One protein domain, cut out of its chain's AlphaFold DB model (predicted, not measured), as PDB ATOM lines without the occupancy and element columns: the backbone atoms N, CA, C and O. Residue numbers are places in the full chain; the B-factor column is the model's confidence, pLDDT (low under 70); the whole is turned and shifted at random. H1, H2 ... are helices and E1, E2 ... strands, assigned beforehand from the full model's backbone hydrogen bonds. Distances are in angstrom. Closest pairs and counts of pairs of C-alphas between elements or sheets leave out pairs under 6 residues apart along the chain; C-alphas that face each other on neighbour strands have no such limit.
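This is residues 8 to 150 of the 359 residues of an uncharacterized protein of Vibrio superstes NBRC 103154 (UniProt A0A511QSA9). Two helices, H2 and H3, make the middle of this model; H1, H5 and H6 gather on one side of them, while the small strand hairpin E3 and E4 packs on H3 on the other side, with H4 next to E3. A second hairpin, E1 and E2, reaches out from the end of H3 as an arm, and the unnamed residues 102 to 121 loop round the outside from H4 back to H5. The printed part has 143 residues, with six named helices and four named strands in the order H1 H2 H3 E1 E2 E3 E4 H4 H5 H6; both two-stranded sheets are antiparallel and the class is mixed, helices and strands. The whole is compact, with a radius of gyration of the C-alphas of 16.5 A and spans of 53 by 44 by 25 A.

Start with H1, residues 8 to 15, which touches H6, residues 137 to 144, at a steep tilt of 60 degrees; their closest C-alphas, of Ser 11 and Leu 138, are 4.9 A apart. Next look at H2, residues 18 to 30, and H3, residues 39 to 55: they are close but not clearly touching, the closest C-alphas being those of Ala 19 and Leu 46, 7.3 A apart. H2 is also close to, but not clearly touching, H5, residues 122 to 134, with the C-alphas of Trp 24 and Phe 129 7.5 A apart. After H3 comes the hairpin of E1, residues 58 to 61, and E2, residues 64 to 68, where N 59 and O 67 are within hydrogen-bond range at 3.0 A. E2 runs on into E3, residues 71 to 75, at 21 degrees. E3 forms a hairpin with E4, residues 90 to 94, where N 72 and O 93 are 2.8 A apart, within hydrogen-bond range. The closest C-alphas of H3 and E4, of Ser 52 and Val 92, are 5.7 A apart. Those of E3 and H4, residues 95 to 101, are of Tyr 71 and Arg 95, 5.2 A apart. In H2, H3, H4 and H5 every O i to N i+4 pair is within hydrogen-bond range; H1 and H6 each have 1 of 4, beside 3 of 5 O i to N i+3 pairs.

Find C-alpha 8 at (5.056, 76.941, 81.679), where H1 begins. H2 is 18.9 A long from first to last C-alpha. H3, the longest helix, runs 24.4 A from C-alpha 39 at (-11.445, 85.838, 89.910). H5 is 18.1 A long, and H6 ends at C-alpha 144, (-9.727, 75.644, 78.597).

The C-alphas farthest apart, of Asn 62 and Lys 120, are 54.1 A apart. The printed part has no cut; the links E3 to E4 and H4 to H5 are long. Confidence is under 70 at residues 8 to 12, 57 to 61, 63 to 68, 116 to 120 and 143 to 150.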
ATOM      1  N   GLU A   8       4.969  75.818  82.627       52.69
ATOM      2  CA  GLU A   8       5.056  76.941  81.679       52.69
ATOM      3  C   GLU A   8       4.218  76.663  80.420       52.69
ATOM      4  O   GLU A   8       3.396  77.492  80.034       52.69
ATOM      5  N   CYS A   9       4.285  75.445  79.867       54.50
ATOM      6  CA  CYS A   9       3.432  75.040  78.744       54.50
ATOM      7  C   CYS A   9       1.931  75.065  79.084       54.50
ATOM      8  O   CYS A   9       1.124  75.287  78.191       54.50
ATOM      9  N   ARG A  10       1.545  74.839  80.351       54.19
ATOM     10  CA  ARG A  10       0.144  74.942  80.814       54.19
ATOM     11  C   ARG A  10      -0.303  76.383  81.054       54.19
ATOM     12  O   ARG A  10      -1.481  76.685  80.889       54.19
ATOM     13  N   SER A  11       0.612  77.272  81.445       53.91
ATOM     14  CA  SER A  11       0.297  78.693  81.633       53.91
ATOM     15  C   SER A  11      -0.066  79.389  80.313       53.91
ATOM     16  O   SER A  11      -0.960  80.234  80.291       53.91
ATOM     17  N   ASP A  12       0.511  78.939  79.196       64.69
ATOM     18  CA  ASP A  12       0.189  79.453  77.860       64.69
ATOM     19  C   ASP A  12      -1.098  78.850  77.257       64.69
ATOM     20  O   ASP A  12      -1.635  79.397  76.293       64.69
ATOM     21  N   GLU A  13      -1.647  77.756  77.804       73.38
ATOM     22  CA  GLU A  13      -2.849  77.108  77.246       73.38
ATOM     23  C   GLU A  13      -4.082  78.018  77.321       73.38
ATOM     24  O   GLU A  13      -4.854  78.079  76.365       73.38
ATOM     25  N   PHE A  14      -4.255  78.779  78.410       79.62
ATOM     26  CA  PHE A  14      -5.357  79.740  78.507       79.62
ATOM     27  C   PHE A  14      -5.188  80.918  77.564       79.62
ATOM     28  O   PHE A  14      -6.129  81.232  76.837       79.62
ATOM     29  N   MET A  15      -4.003  81.525  77.517       80.88
ATOM     30  CA  MET A  15      -3.745  82.702  76.680       80.88
ATOM     31  C   MET A  15      -3.888  82.389  75.181       80.88
ATOM     32  O   MET A  15      -4.249  83.261  74.400       80.88
ATOM     33  N   ASN A  16      -3.681  81.128  74.787       78.50
ATOM     34  CA  ASN A  16      -3.885  80.646  73.419       78.50
ATOM     35  C   ASN A  16      -5.287  80.053  73.168       78.50
ATOM     36  O   ASN A  16      -5.547  79.491  72.103       78.50
ATOM     37  N   SER A  17      -6.203  80.138  74.137       79.44
ATOM     38  CA  SER A  17      -7.534  79.533  74.039       79.44
ATOM     39  C   SER A  17      -8.565  80.437  73.363       79.44
ATOM     40  O   SER A  17      -8.532  81.662  73.468       79.44
ATOM     41  N   GLY A  18      -9.595  79.821  72.773       81.44
ATOM     42  CA  GLY A  18     -10.759  80.558  72.274       81.44
ATOM     43  C   GLY A  18     -11.539  81.302  73.370       81.44
ATOM     44  O   GLY A  18     -12.244  82.262  73.064       81.44
ATOM     45  N   ALA A  19     -11.415  80.892  74.638       83.62
ATOM     46  CA  ALA A  19     -12.022  81.592  75.769       83.62
ATOM     47  C   ALA A  19     -11.313  82.923  76.054       83.62
ATOM     48  O   ALA A  19     -11.984  83.941  76.219       83.62
ATOM     49  N   TYR A  20      -9.977  82.932  76.034       86.06
ATOM     50  CA  TYR A  20      -9.180  84.152  76.162       86.06
ATOM     51  C   TYR A  20      -9.456  85.122  75.015       86.06
ATOM     52  O   TYR A  20      -9.793  86.278  75.264       86.06
ATOM     53  N   SER A  21      -9.431  84.632  73.770       85.25
ATOM     54  CA  SER A  21      -9.773  85.451  72.602       85.25
ATOM     55  C   SER A  21     -11.179  86.041  72.717       85.25
ATOM     56  O   SER A  21     -11.384  87.211  72.419       85.25
ATOM     57  N   TRP A  22     -12.159  85.264  73.189       86.88
ATOM     58  CA  TRP A  22     -13.527  85.751  73.386       86.88
ATOM     59  C   TRP A  22     -13.621  86.854  74.452       86.88
ATOM     60  O   TRP A  22     -14.258  87.875  74.197       86.88
ATOM     61  N   LEU A  23     -12.964  86.692  75.608       87.06
ATOM     62  CA  LEU A  23     -12.903  87.733  76.646       87.06
ATOM     63  C   LEU A  23     -12.247  89.012  76.122       87.06
ATOM     64  O   LEU A  23     -12.717  90.112  76.412       87.06
ATOM     65  N   TRP A  24     -11.185  88.860  75.331       87.19
ATOM     66  CA  TRP A  24     -10.483  89.978  74.715       87.19
ATOM     67  C   TRP A  24     -11.414  90.764  73.785       87.19
ATOM     68  O   TRP A  24     -11.536  91.976  73.940       87.19
ATOM     69  N   TRP A  25     -12.165  90.084  72.908       85.06
ATOM     70  CA  TRP A  25     -13.141  90.733  72.019       85.06
ATOM     71  C   TRP A  25     -14.261  91.446  72.784       85.06
ATOM     72  O   TRP A  25     -14.729  92.499  72.350       85.06
ATOM     73  N   MET A  26     -14.709  90.891  73.913       84.69
ATOM     74  CA  MET A  26     -15.722  91.542  74.750       84.69
ATOM     75  C   MET A  26     -15.179  92.818  75.398       84.69
ATOM     76  O   MET A  26     -15.840  93.854  75.358       84.69
ATOM     77  N   ALA A  27     -13.957  92.765  75.923       82.94
ATOM     78  CA  ALA A  27     -13.309  93.917  76.535       82.94
ATOM     79  C   ALA A  27     -12.885  94.989  75.517       82.94
ATOM     80  O   ALA A  27     -12.957  96.172  75.838       82.94
ATOM     81  N   GLU A  28     -12.497  94.615  74.293       83.12
ATOM     82  CA  GLU A  28     -12.203  95.576  73.218       83.12
ATOM     83  C   GLU A  28     -13.449  96.410  72.871       83.12
ATOM     84  O   GLU A  28     -13.348  97.615  72.657       83.12
ATOM     85  N   ARG A  29     -14.638  95.791  72.865       78.56
ATOM     86  CA  ARG A  29     -15.895  96.450  72.467       78.56
ATOM     87  C   ARG A  29     -16.448  97.443  73.482       78.56
ATOM     88  O   ARG A  29     -17.132  98.376  73.076       78.56
ATOM     89  N   GLY A  30     -16.215  97.229  74.773       73.38
ATOM     90  CA  GLY A  30     -16.822  98.061  75.816       73.38
ATOM     91  C   GLY A  30     -15.852  98.672  76.835       73.38
ATOM     92  O   GLY A  30     -16.238  99.527  77.638       73.38
ATOM     93  N   GLY A  31     -14.570  98.316  76.760       75.75
ATOM     94  CA  GLY A  31     -13.503  98.831  77.613       75.75
ATOM     95  C   GLY A  31     -13.141  97.887  78.763       75.75
ATOM     96  O   GLY A  31     -13.945  97.084  79.231       75.75
ATOM     97  N   SER A  32     -11.907  98.005  79.261       74.50
ATOM     98  CA  SER A  32     -11.364  97.114  80.302       74.50
ATOM     99  C   SER A  32     -12.100  97.198  81.642       74.50
ATOM    100  O   SER A  32     -12.123  96.208  82.367       74.50
ATOM    101  N   ASN A  33     -12.740  98.331  81.952       78.25
ATOM    102  CA  ASN A  33     -13.541  98.519  83.169       78.25
ATOM    103  C   ASN A  33     -14.811  97.658  83.192       78.25
ATOM    104  O   ASN A  33     -15.487  97.593  84.212       78.25
ATOM    105  N   GLN A  34     -15.182  97.056  82.059       84.06
ATOM    106  CA  GLN A  34     -16.288  96.108  82.004       84.06
ATOM    107  C   GLN A  34     -15.855  94.692  82.369       84.06
ATOM    108  O   GLN A  34     -16.719  93.855  82.588       84.06
ATOM    109  N   LEU A  35     -14.551  94.394  82.401       86.19
ATOM    110  CA  LEU A  35     -14.072  93.065  82.769       86.19
ATOM    111  C   LEU A  35     -14.460  92.714  84.211       86.19
ATOM    112  O   LEU A  35     -14.519  93.620  85.037       86.19
ATOM    113  N   PRO A  36     -14.598  91.415  84.532       88.69
ATOM    114  CA  PRO A  36     -14.729  90.944  85.907       88.69
ATOM    115  C   PRO A  36     -13.690  91.582  86.834       88.69
ATOM    116  O   PRO A  36     -12.501  91.648  86.483       88.69
ATOM    117  N   ASP A  37     -14.130  92.041  88.001       85.75
ATOM    118  CA  ASP A  37     -13.274  92.656  89.016       85.75
ATOM    119  C   ASP A  37     -12.576  91.578  89.854       85.75
ATOM    120  O   ASP A  37     -11.428  91.751  90.270       85.75
ATOM    121  N   THR A  38     -13.247  90.438  90.048       88.69
ATOM    122  CA  THR A  38     -12.747  89.305  90.839       88.69
ATOM    123  C   THR A  38     -12.498  88.053  89.996       88.69
ATOM    124  O   THR A  38     -12.989  87.896  88.873       88.69
ATOM    125  N   PHE A  39     -11.710  87.126  90.546       86.94
ATOM    126  CA  PHE A  39     -11.445  85.838  89.910       86.94
ATOM    127  C   PHE A  39     -12.700  84.948  89.881       86.94
ATOM    128  O   PHE A  39     -12.940  84.229  88.911       86.94
ATOM    129  N   GLU A  40     -13.537  85.033  90.912       90.38
ATOM    130  CA  GLU A  40     -14.808  84.322  91.028       90.38
ATOM    131  C   GLU A  40     -15.807  84.778  89.955       90.38
ATOM    132  O   GLU A  40     -16.405  83.941  89.276       90.38
ATOM    133  N   GLU A  41     -15.931  86.091  89.734       91.12
ATOM    134  CA  GLU A  41     -16.745  86.652  88.645       91.12
ATOM    135  C   GLU A  41     -16.240  86.188  87.273       91.12
ATOM    136  O   GLU A  41     -17.031  85.821  86.400       91.12
ATOM    137  N   LEU A  42     -14.917  86.137  87.083       89.56
ATOM    138  CA  LEU A  42     -14.315  85.632  85.852       89.56
ATOM    139  C   LEU A  42     -14.662  84.159  85.606       89.56
ATOM    140  O   LEU A  42     -15.023  83.791  84.484       89.56
ATOM    141  N   ILE A  43     -14.583  83.313  86.637       89.12
ATOM    142  CA  ILE A  43     -15.000  81.910  86.540       89.12
ATOM    143  C   ILE A  43     -16.481  81.819  86.166       89.12
ATOM    144  O   ILE A  43     -16.838  81.035  85.285       89.12
ATOM    145  N   ALA A  44     -17.343  82.618  86.800       91.94
ATOM    146  CA  ALA A  44     -18.773  82.620  86.512       91.94
ATOM    147  C   ALA A  44     -19.050  82.969  85.037       91.94
ATOM    148  O   ALA A  44     -19.790  82.252  84.361       91.94
ATOM    149  N   VAL A  45     -18.375  83.988  84.495       92.38
ATOM    150  CA  VAL A  45     -18.450  84.361  83.070       92.38
ATOM    151  C   VAL A  45     -17.982  83.225  82.153       92.38
ATOM    152  O   VAL A  45     -18.643  82.899  81.160       92.38
ATOM    153  N   LEU A  46     -16.861  82.578  82.478       88.44
ATOM    154  CA  LEU A  46     -16.344  81.452  81.697       88.44
ATOM    155  C   LEU A  46     -17.279  80.236  81.734       88.44
ATOM    156  O   LEU A  46     -17.412  79.542  80.723       88.44
ATOM    157  N   ASN A  47     -17.974  80.002  82.849       88.50
ATOM    158  CA  ASN A  47     -18.983  78.950  82.958       88.50
ATOM    159  C   ASN A  47     -20.188  79.213  82.045       88.50
ATOM    160  O   ASN A  47     -20.630  78.283  81.370       88.50
ATOM    161  N   VAL A  48     -20.659  80.463  81.929       91.88
ATOM    162  CA  VAL A  48     -21.712  80.837  80.960       91.88
ATOM    163  C   VAL A  48     -21.250  80.548  79.527       91.88
ATOM    164  O   VAL A  48     -21.967  79.933  78.733       91.88
ATOM    165  N   ARG A  49     -20.003  80.904  79.188       88.31
ATOM    166  CA  ARG A  49     -19.434  80.604  77.864       88.31
ATOM    167  C   ARG A  49     -19.317  79.104  77.603       88.31
ATOM    168  O   ARG A  49     -19.623  78.647  76.498       88.31
ATOM    169  N   ARG A  50     -18.890  78.334  78.604       84.12
ATOM    170  CA  ARG A  50     -18.824  76.872  78.530       84.12
ATOM    171  C   ARG A  50     -20.212  76.278  78.308       84.12
ATOM    172  O   ARG A  50     -20.352  75.438  77.423       84.12
ATOM    173  N   PHE A  51     -21.220  76.741  79.043       87.44
ATOM    174  CA  PHE A  51     -22.606  76.308  78.878       87.44
ATOM    175  C   PHE A  51     -23.115  76.571  77.454       87.44
ATOM    176  O   PHE A  51     -23.575  75.637  76.802       87.44
ATOM    177  N   SER A  52     -22.904  77.775  76.911       88.56
ATOM    178  CA  SER A  52     -23.248  78.095  75.514       88.56
ATOM    179  C   SER A  52     -22.605  77.132  74.513       88.56
ATOM    180  O   SER A  52     -23.257  76.675  73.578       88.56
ATOM    181  N   ASN A  53     -21.334  76.773  74.708       82.38
ATOM    182  CA  ASN A  53     -20.647  75.832  73.821       82.38
ATOM    183  C   ASN A  53     -21.171  74.393  73.949       82.38
ATOM    184  O   ASN A  53     -21.154  73.660  72.960       82.38
ATOM    185  N   LEU A  54     -21.613  73.980  75.140       79.94
ATOM    186  CA  LEU A  54     -22.216  72.665  75.367       79.94
ATOM    187  C   LEU A  54     -23.630  72.583  74.780       79.94
ATOM    188  O   LEU A  54     -23.967  71.580  74.159       79.94
ATOM    189  N   ALA A  55     -24.424  73.650  74.903       85.06
ATOM    190  CA  ALA A  55     -25.796  73.706  74.397       85.06
ATOM    191  C   ALA A  55     -25.882  73.556  72.864       85.06
ATOM    192  O   ALA A  55     -26.840  72.976  72.357       85.06
ATOM    193  N   LYS A  56     -24.845  73.983  72.123       80.31
ATOM    194  CA  LYS A  56     -24.698  73.838  70.653       80.31
ATOM    195  C   LYS A  56     -24.427  72.404  70.167       80.31
ATOM    196  O   LYS A  56     -23.888  72.224  69.072       80.31
ATOM    197  N   GLY A  57     -24.690  71.395  70.994       67.69
ATOM    198  CA  GLY A  57     -24.444  69.986  70.695       67.69
ATOM    199  C   GLY A  57     -25.137  69.484  69.423       67.69
ATOM    200  O   GLY A  57     -25.791  70.227  68.687       67.69
ATOM    201  N   ILE A  58     -24.983  68.193  69.140       66.12
ATOM    202  CA  ILE A  58     -25.618  67.564  67.978       66.12
ATOM    203  C   ILE A  58     -27.073  67.246  68.333       66.12
ATOM    204  O   ILE A  58     -27.321  66.557  69.322       66.12
ATOM    205  N   HIS A  59     -28.027  67.729  67.533       66.19
ATOM    206  CA  HIS A  59     -29.438  67.375  67.674       66.19
ATOM    207  C   HIS A  59     -29.803  66.236  66.712       66.19
ATOM    208  O   HIS A  59     -29.441  66.248  65.526       66.19
ATOM    209  N   ARG A  60     -30.509  65.232  67.244       63.91
ATOM    210  CA  ARG A  60     -31.028  64.092  66.488       63.91
ATOM    211  C   ARG A  60     -32.547  64.159  66.457       63.91
ATOM    212  O   ARG A  60     -33.175  64.215  67.504       63.91
ATOM    213  N   GLU A  61     -33.113  64.056  65.265       61.97
ATOM    214  CA  GLU A  61     -34.558  63.986  65.057       61.97
ATOM    215  C   GLU A  61     -34.859  62.722  64.246       61.97
ATOM    216  O   GLU A  61     -34.261  62.499  63.188       61.97
ATOM    217  N   ASN A  62     -35.734  61.852  64.760       70.69
ATOM    218  CA  ASN A  62     -36.082  60.569  64.130       70.69
ATOM    219  C   ASN A  62     -34.855  59.703  63.768       70.69
ATOM    220  O   ASN A  62     -34.779  59.110  62.691       70.69
ATOM    221  N   GLY A  63     -33.852  59.669  64.652       64.69
ATOM    222  CA  GLY A  63     -32.628  58.881  64.468       64.69
ATOM    223  C   GLY A  63     -31.610  59.468  63.483       64.69
ATOM    224  O   GLY A  63     -30.543  58.883  63.310       64.69
ATOM    225  N   LYS A  64     -31.886  60.627  62.868       59.72
ATOM    226  CA  LYS A  64     -30.956  61.324  61.969       59.72
ATOM    227  C   LYS A  64     -30.348  62.540  62.658       59.72
ATOM    228  O   LYS A  64     -31.050  63.304  63.314       59.72
ATOM    229  N   ILE A  65     -29.042  62.737  62.489       66.44
ATOM    230  CA  ILE A  65     -28.378  63.989  62.870       66.44
ATOM    231  C   ILE A  65     -28.879  65.072  61.915       66.44
ATOM    232  O   ILE A  65     -28.608  64.985  60.719       66.44
ATOM    233  N   LYS A  66     -29.624  66.061  62.422       59.91
ATOM    234  CA  LYS A  66     -30.142  67.150  61.583       59.91
ATOM    235  C   LYS A  66     -29.205  68.349  61.578       59.91
ATOM    236  O   LYS A  66     -28.682  68.712  60.531       59.91
ATOM    237  N   THR A  67     -28.980  68.967  62.733       63.03
ATOM    238  CA  THR A  67     -28.250  70.239  62.844       63.03
ATOM    239  C   THR A  67     -27.707  70.442  64.264       63.03
ATOM    240  O   THR A  67     -27.943  69.638  65.169       63.03
ATOM    241  N   ARG A  68     -26.937  71.516  64.461       65.75
ATOM    242  CA  ARG A  68     -26.585  72.047  65.783       65.75
ATOM    243  C   ARG A  68     -27.429  73.288  66.046       65.75
ATOM    244  O   ARG A  68     -27.499  74.151  65.169       65.75
ATOM    245  N   PHE A  69     -28.011  73.409  67.236       78.06
ATOM    246  CA  PHE A  69     -28.613  74.674  67.658       78.06
ATOM    247  C   PHE A  69     -27.528  75.750  67.747       78.06
ATOM    248  O   PHE A  69     -26.426  75.503  68.245       78.06
ATOM    249  N   ASN A  70     -27.816  76.945  67.236       84.62
ATOM    250  CA  ASN A  70     -26.840  78.024  67.177       84.62
ATOM    251  C   ASN A  70     -27.094  79.036  68.294       84.62
ATOM    252  O   ASN A  70     -27.839  79.994  68.111       84.62
ATOM    253  N   TYR A  71     -26.473  78.810  69.449       90.50
ATOM    254  CA  TYR A  71     -26.538  79.732  70.582       90.50
ATOM    255  C   TYR A  71     -25.426  80.784  70.543       90.50
ATOM    256  O   TYR A  71     -24.358  80.586  69.965       90.50
ATOM    257  N   GLU A  72     -25.617  81.901  71.219       91.31
ATOM    258  CA  GLU A  72     -24.566  82.871  71.504       91.31
ATOM    259  C   GLU A  72     -24.620  83.262  72.981       91.31
ATOM    260  O   GLU A  72     -25.613  83.026  73.663       91.31
ATOM    261  N   VAL A  73     -23.509  83.799  73.488       93.00
ATOM    262  CA  VAL A  73     -23.511  84.480  74.785       93.00
ATOM    263  C   VAL A  73     -23.774  85.945  74.476       93.00
ATOM    264  O   VAL A  73     -22.889  86.620  73.942       93.00
ATOM    265  N   GLY A  74     -24.995  86.390  74.744       92.56
ATOM    266  CA  GLY A  74     -25.396  87.785  74.634       92.56
ATOM    267  C   GLY A  74     -25.230  88.498  75.968       92.56
ATOM    268  O   GLY A  74     -25.166  87.868  77.026       92.56
ATOM    269  N   HIS A  75     -25.139  89.822  75.910       92.88
ATOM    270  CA  HIS A  75     -25.345  90.632  77.103       92.88
ATOM    271  C   HIS A  75     -26.845  90.880  77.268       92.88
ATOM    272  O   HIS A  75     -27.562  90.945  76.278       92.88
ATOM    273  N   ARG A  76     -27.318  91.066  78.495       94.62
ATOM    274  CA  ARG A  76     -28.672  91.544  78.767       94.62
ATOM    275  C   ARG A  76     -28.711  93.065  78.659       94.62
ATOM    276  O   ARG A  76     -29.553  93.593  77.957       94.62
ATOM    277  N   TYR A  77     -27.722  93.761  79.220       93.44
ATOM    278  CA  TYR A  77     -27.420  95.162  78.922       93.44
ATOM    279  C   TYR A  77     -26.181  95.261  78.008       93.44
ATOM    280  O   TYR A  77     -25.101  94.819  78.423       93.44
ATOM    281  N   PRO A  78     -26.290  95.827  76.790       90.38
ATOM    282  CA  PRO A  78     -25.256  95.731  75.757       90.38
ATOM    283  C   PRO A  78     -23.876  96.249  76.192       90.38
ATOM    284  O   PRO A  78     -23.753  97.333  76.772       90.38
ATOM    285  N   SER A  79     -22.810  95.532  75.820       87.31
ATOM    286  CA  SER A  79     -21.423  95.961  76.077       87.31
ATOM    287  C   SER A  79     -21.078  97.282  75.382       87.31
ATOM    288  O   SER A  79     -20.413  98.138  75.969       87.31
ATOM    289  N   SER A  80     -21.626  97.508  74.183       84.19
ATOM    290  CA  SER A  80     -21.526  98.764  73.423       84.19
ATOM    291  C   SER A  80     -22.087  99.980  74.175       84.19
ATOM    292  O   SER A  80     -21.657 101.105  73.929       84.19
ATOM    293  N   LYS A  81     -23.014  99.771  75.123       86.94
ATOM    294  CA  LYS A  81     -23.606 100.819  75.974       86.94
ATOM    295  C   LYS A  81     -22.964 100.921  77.362       86.94
ATOM    296  O   LYS A  81     -23.482 101.650  78.217       86.94
ATOM    297  N   GLY A  82     -21.877 100.195  77.619       87.69
ATOM    298  CA  GLY A  82     -21.228 100.173  78.930       87.69
ATOM    299  C   GLY A  82     -21.488  98.913  79.763       87.69
ATOM    300  O   GLY A  82     -21.130  98.913  80.934       87.69
ATOM    301  N   GLY A  83     -22.152  97.879  79.239       91.06
ATOM    302  CA  GLY A  83     -22.536  96.707  80.034       91.06
ATOM    303  C   GLY A  83     -21.367  95.933  80.628       91.06
ATOM    304  O   GLY A  83     -20.464  95.526  79.906       91.06
ATOM    305  N   LYS A  84     -21.404  95.697  81.942       92.62
ATOM    306  CA  LYS A  84     -20.420  94.864  82.645       92.62
ATOM    307  C   LYS A  84     -20.409  93.435  82.108       92.62
ATOM    308  O   LYS A  84     -21.463  92.828  81.914       92.62
ATOM    309  N   LEU A  85     -19.217  92.871  81.969       92.25
ATOM    310  CA  LEU A  85     -18.981  91.466  81.673       92.25
ATOM    311  C   LEU A  85     -19.032  90.662  82.980       92.25
ATOM    312  O   LEU A  85     -18.009  90.218  83.491       92.25
ATOM    313  N   VAL A  86     -20.237  90.501  83.521       94.62
ATOM    314  CA  VAL A  86     -20.538  89.691  84.714       94.62
ATOM    315  C   VAL A  86     -21.608  88.661  84.371       94.62
ATOM    316  O   VAL A  86     -22.426  88.895  83.480       94.62
ATOM    317  N   ALA A  87     -21.611  87.511  85.042       95.12
ATOM    318  CA  ALA A  87     -22.467  86.384  84.669       95.12
ATOM    319  C   ALA A  87     -23.971  86.720  84.711       95.12
ATOM    320  O   ALA A  87     -24.740  86.197  83.907       95.12
ATOM    321  N   GLU A  88     -24.388  87.617  85.598       95.88
ATOM    322  CA  GLU A  88     -25.765  88.092  85.771       95.88
ATOM    323  C   GLU A  88     -26.230  88.991  84.617       95.88
ATOM    324  O   GLU A  88     -27.431  89.093  84.355       95.88
ATOM    325  N   ASN A  89     -25.283  89.640  83.932       95.69
ATOM    326  CA  ASN A  89     -25.528  90.436  82.732       95.69
ATOM    327  C   ASN A  89     -25.347  89.617  81.447       95.69
ATOM    328  O   ASN A  89     -25.556  90.136  80.356       95.69
ATOM    329  N   LEU A  90     -24.932  88.358  81.535       95.62
ATOM    330  CA  LEU A  90     -24.800  87.485  80.379       95.62
ATOM    331  C   LEU A  90     -25.980  86.530  80.313       95.62
ATOM    332  O   LEU A  90     -26.510  86.114  81.342       95.62
ATOM    333  N   VAL A  91     -26.364  86.165  79.097       96.44
ATOM    334  CA  VAL A  91     -27.392  85.162  78.836       96.44
ATOM    335  C   VAL A  91     -26.987  84.297  77.648       96.44
ATOM    336  O   VAL A  91     -26.349  84.773  76.705       96.44
ATOM    337  N   VAL A  92     -27.306  83.007  77.706       96.19
ATOM    338  CA  VAL A  92     -27.173  82.095  76.565       96.19
ATOM    339  C   VAL A  92     -28.495  82.055  75.819       96.19
ATOM    340  O   VAL A  92     -29.488  81.583  76.354       96.19
ATOM    341  N   LEU A  93     -28.507  82.531  74.578       95.06
ATOM    342  CA  LEU A  93     -29.731  82.675  73.789       95.06
ATOM    343  C   LEU A  93     -29.513  82.262  72.330       95.06
ATOM    344  O   LEU A  93     -28.360  82.202  71.876       95.06
ATOM    345  N   PRO A  94     -30.585  81.958  71.575       93.25
ATOM    346  CA  PRO A  94     -30.484  81.708  70.146       93.25
ATOM    347  C   PRO A  94     -29.833  82.883  69.411       93.25
ATOM    348  O   PRO A  94     -30.066  84.057  69.706       93.25
ATOM    349  N   ARG A  95     -29.012  82.562  68.410       91.75
ATOM    350  CA  ARG A  95     -28.342  83.560  67.569       91.75
ATOM    351  C   ARG A  95     -29.331  84.462  66.829       91.75
ATOM    352  O   ARG A  95     -28.984  85.614  66.587       91.75
ATOM    353  N   SER A  96     -30.507  83.946  66.457       90.62
ATOM    354  CA  SER A  96     -31.593  84.731  65.852       90.62
ATOM    355  C   SER A  96     -31.953  85.899  66.766       90.62
ATOM    356  O   SER A  96     -31.724  87.044  66.394       90.62
ATOM    357  N   VAL A  97     -32.346  85.596  68.003       92.81
ATOM    358  CA  VAL A  97     -32.720  86.584  69.022       92.81
ATOM    359  C   VAL A  97     -31.597  87.591  69.272       92.81
ATOM    360  O   VAL A  97     -31.817  88.793  69.165       92.81
ATOM    361  N   ASN A  98     -30.365  87.131  69.522       92.50
ATOM    362  CA  ASN A  98     -29.240  88.038  69.798       92.50
ATOM    363  C   ASN A  98     -28.988  89.032  68.647       92.50
ATOM    364  O   ASN A  98     -28.707  90.209  68.869       92.50
ATOM    365  N   ARG A  99     -29.101  88.567  67.397       90.12
ATOM    366  CA  ARG A  99     -28.925  89.414  66.210       90.12
ATOM    367  C   ARG A  99     -30.100  90.356  65.985       90.12
ATOM    368  O   ARG A  99     -29.861  91.512  65.640       90.12
ATOM    369  N   THR A 100     -31.325  89.876  66.179       90.38
ATOM    370  CA  THR A 100     -32.538  90.689  66.053       90.38
ATOM    371  C   THR A 100     -32.533  91.820  67.069       90.38
ATOM    372  O   THR A 100     -32.863  92.940  66.707       90.38
ATOM    373  N   LEU A 101     -32.079  91.580  68.300       90.12
ATOM    374  CA  LEU A 101     -31.989  92.620  69.323       90.12
ATOM    375  C   LEU A 101     -30.823  93.593  69.099       90.12
ATOM    376  O   LEU A 101     -30.953  94.788  69.353       90.12
ATOM    377  N   GLY A 102     -29.672  93.115  68.620       87.19
ATOM    378  CA  GLY A 102     -28.530  93.971  68.286       87.19
ATOM    379  C   GLY A 102     -28.060  94.833  69.464       87.19
ATOM    380  O   GLY A 102     -27.578  94.309  70.457       87.19
ATOM    381  N   ASN A 103     -28.169  96.162  69.347       86.12
ATOM    382  CA  ASN A 103     -27.865  97.112  70.431       86.12
ATOM    383  C   ASN A 103     -29.130  97.672  71.105       86.12
ATOM    384  O   ASN A 103     -29.025  98.580  71.925       86.12
ATOM    385  N   GLU A 104     -30.323  97.210  70.739       86.62
ATOM    386  CA  GLU A 104     -31.593  97.790  71.196       86.62
ATOM    387  C   GLU A 104     -32.105  97.170  72.498       86.62
ATOM    388  O   GLU A 104     -32.899  97.794  73.184       86.62
ATOM    389  N   HIS A 105     -31.542  96.041  72.925       86.38
ATOM    390  CA  HIS A 105     -31.795  95.481  74.252       86.38
ATOM    391  C   HIS A 105     -31.194  96.329  75.400       86.38
ATOM    392  O   HIS A 105     -30.415  97.278  75.188       86.38
ATOM    393  N   GLY A 106     -31.527  95.948  76.636       84.56
ATOM    394  CA  GLY A 106     -30.995  96.520  77.872       84.56
ATOM    395  C   GLY A 106     -31.910  97.504  78.593       84.56
ATOM    396  O   GLY A 106     -31.451  98.120  79.554       84.56
ATOM    397  N   GLU A 107     -33.160  97.678  78.166       88.00
ATOM    398  CA  GLU A 107     -34.095  98.551  78.879       88.00
ATOM    399  C   GLU A 107     -34.351  98.033  80.304       88.00
ATOM    400  O   GLU A 107     -34.574  96.839  80.518       88.00
ATOM    401  N   GLY A 108     -34.258  98.924  81.296       87.69
ATOM    402  CA  GLY A 108     -34.433  98.579  82.712       87.69
ATOM    403  C   GLY A 108     -33.240  97.842  83.334       87.69
ATOM    404  O   GLY A 108     -33.302  97.423  84.493       87.69
ATOM    405  N   LEU A 109     -32.146  97.676  82.582       92.12
ATOM    406  CA  LEU A 109     -30.930  96.974  82.998       92.12
ATOM    407  C   LEU A 109     -29.719  97.912  83.142       92.12
ATOM    408  O   LEU A 109     -28.570  97.468  83.185       92.12
ATOM    409  N   GLU A 110     -29.953  99.222  83.260       93.50
ATOM    410  CA  GLU A 110     -28.914 100.258  83.337       93.50
ATOM    411  C   GLU A 110     -28.015 100.111  84.568       93.50
ATOM    412  O   GLU A 110     -26.905 100.642  84.590       93.50
ATOM    413  N   TYR A 111     -28.443  99.362  85.584       92.06
ATOM    414  CA  TYR A 111     -27.625  99.048  86.754       92.06
ATOM    415  C   TYR A 111     -26.393  98.186  86.416       92.06
ATOM    416  O   TYR A 111     -25.431  98.165  87.184       92.06
ATOM    417  N   PHE A 112     -26.369  97.523  85.253       92.81
ATOM    418  CA  PHE A 112     -25.175  96.857  84.723       92.81
ATOM    419  C   PHE A 112     -24.228  97.799  83.971       92.81
ATOM    420  O   PHE A 112     -23.155  97.371  83.542       92.81
ATOM    421  N   LYS A 113     -24.589  99.071  83.782       91.88
ATOM    422  CA  LYS A 113     -23.753 100.039  83.078       91.88
ATOM    423  C   LYS A 113     -22.521 100.402  83.905       91.88
ATOM    424  O   LYS A 113     -22.605 100.753  85.078       91.88
ATOM    425  N   SER A 114     -21.371 100.396  83.249       87.88
ATOM    426  CA  SER A 114     -20.107 100.943  83.736       87.88
ATOM    427  C   SER A 114     -19.626 102.072  82.847       87.88
ATOM    428  O   SER A 114     -19.971 102.150  81.666       87.88
ATOM    429  N   ALA A 115     -18.795 102.943  83.416       81.88
ATOM    430  CA  ALA A 115     -18.089 103.947  82.639       81.88
ATOM    431  C   ALA A 115     -17.183 103.254  81.611       81.88
ATOM    432  O   ALA A 115     -16.234 102.552  81.977       81.88
ATOM    433  N   SER A 116     -17.473 103.454  80.324       68.94
ATOM    434  CA  SER A 116     -16.581 103.023  79.257       68.94
ATOM    435  C   SER A 116     -15.370 103.949  79.225       68.94
ATOM    436  O   SER A 116     -15.479 105.175  79.181       68.94
ATOM    437  N   THR A 117     -14.181 103.360  79.273       67.19
ATOM    438  CA  THR A 117     -12.946 104.063  78.938       67.19
ATOM    439  C   THR A 117     -12.441 103.463  77.640       67.19
ATOM    440  O   THR A 117     -11.951 102.334  77.622       67.19
ATOM    441  N   GLU A 118     -12.597 104.206  76.546       64.06
ATOM    442  CA  GLU A 118     -12.015 103.820  75.265       64.06
ATOM    443  C   GLU A 118     -10.488 103.855  75.360       64.06
ATOM    444  O   GLU A 118      -9.886 104.853  75.775       64.06
ATOM    445  N   TYR A 119      -9.844 102.764  74.950       65.38
ATOM    446  CA  TYR A 119      -8.396 102.740  74.806       65.38
ATOM    447  C   TYR A 119      -8.009 103.404  73.492       65.38
ATOM    448  O   TYR A 119      -8.285 102.890  72.413       65.38
ATOM    449  N   LYS A 120      -7.306 104.535  73.587       69.50
ATOM    450  CA  LYS A 120      -6.730 105.211  72.415       69.50
ATOM    451  C   LYS A 120      -5.563 104.434  71.792       69.50
ATOM    452  O   LYS A 120      -5.264 104.637  70.622       69.50
ATOM    453  N   ASP A 121      -4.907 103.560  72.564       81.75
ATOM    454  CA  ASP A 121      -3.803 102.704  72.114       81.75
ATOM    455  C   ASP A 121      -4.137 101.222  72.343       81.75
ATOM    456  O   ASP A 121      -4.143 100.732  73.477       81.75
ATOM    457  N   LYS A 122      -4.377 100.501  71.241       81.44
ATOM    458  CA  LYS A 122      -4.669  99.061  71.227       81.44
ATOM    459  C   LYS A 122      -3.526  98.230  71.810       81.44
ATOM    460  O   LYS A 122      -3.773  97.283  72.548       81.44
ATOM    461  N   HIS A 123      -2.272  98.614  71.574       83.25
ATOM    462  CA  HIS A 123      -1.134  97.876  72.119       83.25
ATOM    463  C   HIS A 123      -1.018  98.033  73.637       83.25
ATOM    464  O   HIS A 123      -0.598  97.104  74.329       83.25
ATOM    465  N   ALA A 124      -1.377  99.200  74.180       79.69
ATOM    466  CA  ALA A 124      -1.447  99.395  75.625       79.69
ATOM    467  C   ALA A 124      -2.569  98.560  76.257       79.69
ATOM    468  O   ALA A 124      -2.348  97.969  77.316       79.69
ATOM    469  N   PHE A 125      -3.725  98.469  75.593       81.75
ATOM    470  CA  PHE A 125      -4.815  97.586  76.005       81.75
ATOM    471  C   PHE A 125      -4.372  96.121  76.033       81.75
ATOM    472  O   PHE A 125      -4.495  95.479  77.071       81.75
ATOM    473  N   ASP A 126      -3.770  95.622  74.948       83.12
ATOM    474  CA  ASP A 126      -3.323  94.228  74.844       83.12
ATOM    475  C   ASP A 126      -2.360  93.847  75.968       83.12
ATOM    476  O   ASP A 126      -2.502  92.789  76.587       83.12
ATOM    477  N   ARG A 127      -1.397  94.724  76.279       82.19
ATOM    478  CA  ARG A 127      -0.456  94.505  77.385       82.19
ATOM    479  C   ARG A 127      -1.166  94.466  78.735       82.19
ATOM    480  O   ARG A 127      -0.906  93.555  79.518       82.19
ATOM    481  N   ALA A 128      -2.051  95.425  79.007       79.06
ATOM    482  CA  ALA A 128      -2.784  95.493  80.271       79.06
ATOM    483  C   ALA A 128      -3.723  94.292  80.457       79.06
ATOM    484  O   ALA A 128      -3.760  93.690  81.530       79.06
ATOM    485  N   PHE A 129      -4.428  93.904  79.392       83.69
ATOM    486  CA  PHE A 129      -5.303  92.740  79.363       83.69
ATOM    487  C   PHE A 129      -4.509  91.459  79.630       83.69
ATOM    488  O   PHE A 129      -4.805  90.730  80.574       83.69
ATOM    489  N   THR A 130      -3.437  91.230  78.865       85.25
ATOM    490  CA  THR A 130      -2.558  90.062  79.026       85.25
ATOM    491  C   THR A 130      -2.017  89.977  80.453       85.25
ATOM    492  O   THR A 130      -2.037  88.908  81.063       85.25
ATOM    493  N   GLN A 131      -1.578  91.106  81.015       82.75
ATOM    494  CA  GLN A 131      -1.042  91.163  82.372       82.75
ATOM    495  C   GLN A 131      -2.090  90.782  83.429       82.75
ATOM    496  O   GLN A 131      -1.762  90.006  84.325       82.75
ATOM    497  N   LYS A 132      -3.345  91.244  83.296       79.94
ATOM    498  CA  LYS A 132      -4.447  90.920  84.225       79.94
ATOM    499  C   LYS A 132      -4.705  89.411  84.321       79.94
ATOM    500  O   LYS A 132      -4.973  88.902  85.402       79.94
ATOM    501  N   PHE A 133      -4.602  88.682  83.209       82.00
ATOM    502  CA  PHE A 133      -4.863  87.237  83.186       82.00
ATOM    503  C   PHE A 133      -3.624  86.371  83.415       82.00
ATOM    504  O   PHE A 133      -3.762  85.192  83.743       82.00
ATOM    505  N   LYS A 134      -2.416  86.934  83.291       82.00
ATOM    506  CA  LYS A 134      -1.163  86.197  83.491       82.00
ATOM    507  C   LYS A 134      -1.085  85.573  84.884       82.00
ATOM    508  O   LYS A 134      -0.697  84.413  85.006       82.00
ATOM    509  N   GLU A 135      -1.523  86.305  85.906       77.38
ATOM    510  CA  GLU A 135      -1.540  85.854  87.307       77.38
ATOM    511  C   GLU A 135      -2.514  84.687  87.550       77.38
ATOM    512  O   GLU A 135      -2.257  83.820  88.384       77.38
ATOM    513  N   TYR A 136      -3.592  84.607  86.766       80.50
ATOM    514  CA  TYR A 136      -4.626  83.575  86.886       80.50
ATOM    515  C   TYR A 136      -4.480  82.423  85.881       80.50
ATOM    516  O   TYR A 136      -5.172  81.413  85.999       80.50
ATOM    517  N   SER A 137      -3.572  82.545  84.912       76.00
ATOM    518  CA  SER A 137      -3.405  81.648  83.759       76.00
ATOM    519  C   SER A 137      -3.367  80.158  84.120       76.00
ATOM    520  O   SER A 137      -4.086  79.352  83.527       76.00
ATOM    521  N   LEU A 138      -2.606  79.788  85.156       73.94
ATOM    522  CA  LEU A 138      -2.504  78.404  85.622       73.94
ATOM    523  C   LEU A 138      -3.841  77.872  86.160       73.94
ATOM    524  O   LEU A 138      -4.190  76.721  85.904       73.94
ATOM    525  N   GLN A 139      -4.604  78.692  86.888       79.69
ATOM    526  CA  GLN A 139      -5.917  78.303  87.413       79.69
ATOM    527  C   GLN A 139      -6.962  78.244  86.289       79.69
ATOM    528  O   GLN A 139      -7.790  77.332  86.265       79.69
ATOM    529  N   LEU A 140      -6.864  79.164  85.326       78.94
ATOM    530  CA  LEU A 140      -7.753  79.267  84.170       78.94
ATOM    531  C   LEU A 140      -7.536  78.154  83.137       78.94
ATOM    532  O   LEU A 140      -8.488  77.778  82.458       78.94
ATOM    533  N   SER A 141      -6.339  77.559  83.065       73.12
ATOM    534  CA  SER A 141      -6.048  76.412  82.185       73.12
ATOM    535  C   SER A 141      -7.051  75.253  82.355       73.12
ATOM    536  O   SER A 141      -7.455  74.624  81.377       73.12
ATOM    537  N   LYS A 142      -7.576  75.046  83.573       70.12
ATOM    538  CA  LYS A 142      -8.597  74.025  83.886       70.12
ATOM    539  C   LYS A 142      -9.943  74.254  83.188       70.12
ATOM    540  O   LYS A 142     -10.734  73.325  83.070       70.12
ATOM    541  N   TYR A 143     -10.206  75.479  82.743       66.25
ATOM    542  CA  TYR A 143     -11.441  75.881  82.067       66.25
ATOM    543  C   TYR A 143     -11.295  75.901  80.536       66.25
ATOM    544  O   TYR A 143     -12.284  76.067  79.826       66.25
ATOM    545  N   VAL A 144     -10.072  75.709  80.029       63.53
ATOM    546  CA  VAL A 144      -9.727  75.644  78.597       63.53
ATOM    547  C   VAL A 144      -9.791  74.213  78.098       63.53
ATOM    548  O   VAL A 144     -10.311  73.942  77.014       63.53
ATOM    549  N   SER A 145      -9.271  73.300  78.915       53.44
ATOM    550  CA  SER A 145      -9.198  71.876  78.636       53.44
ATOM    551  C   SER A 145     -10.554  71.230  78.880       53.44
ATOM    552  O   SER A 145     -10.766  70.511  79.852       53.44
ATOM    553  N   ALA A 146     -11.488  71.451  77.959       48.53
ATOM    554  CA  ALA A 146     -12.458  70.411  77.658       48.53
ATOM    555  C   ALA A 146     -11.697  69.305  76.913       48.53
ATOM    556  O   ALA A 146     -11.799  69.198  75.690       48.53
ATOM    557  N   GLU A 147     -10.872  68.543  77.641       43.97
ATOM    558  CA  GLU A 147     -10.407  67.259  77.136       43.97
ATOM    559  C   GLU A 147     -11.646  66.470  76.711       43.97
ATOM    560  O   GLU A 147     -12.656  66.384  77.411       43.97
ATOM    561  N   SER A 148     -11.564  66.033  75.467       42.22
ATOM    562  CA  SER A 148     -12.457  65.147  74.755       42.22
ATOM    563  C   SER A 148     -12.920  63.974  75.618       42.22
ATOM    564  O   SER A 148     -12.217  62.973  75.737       42.22
ATOM    565  N   GLU A 149     -14.133  64.048  76.145       37.22
ATOM    566  CA  GLU A 149     -14.937  62.842  76.301       37.22
ATOM    567  C   GLU A 149     -15.751  62.705  75.015       37.22
ATOM    568  O   GLU A 149     -16.725  63.423  74.800       37.22
ATOM    569  N   ASP A 150     -15.208  61.869  74.126       36.62
ATOM    570  CA  ASP A 150     -15.825  61.258  72.947       36.62
ATOM    571  C   ASP A 150     -16.649  62.172  72.018       36.62
ATOM    572  O   ASP A 150     -17.783  62.567  72.304       36.62
TER     573      ASP A 150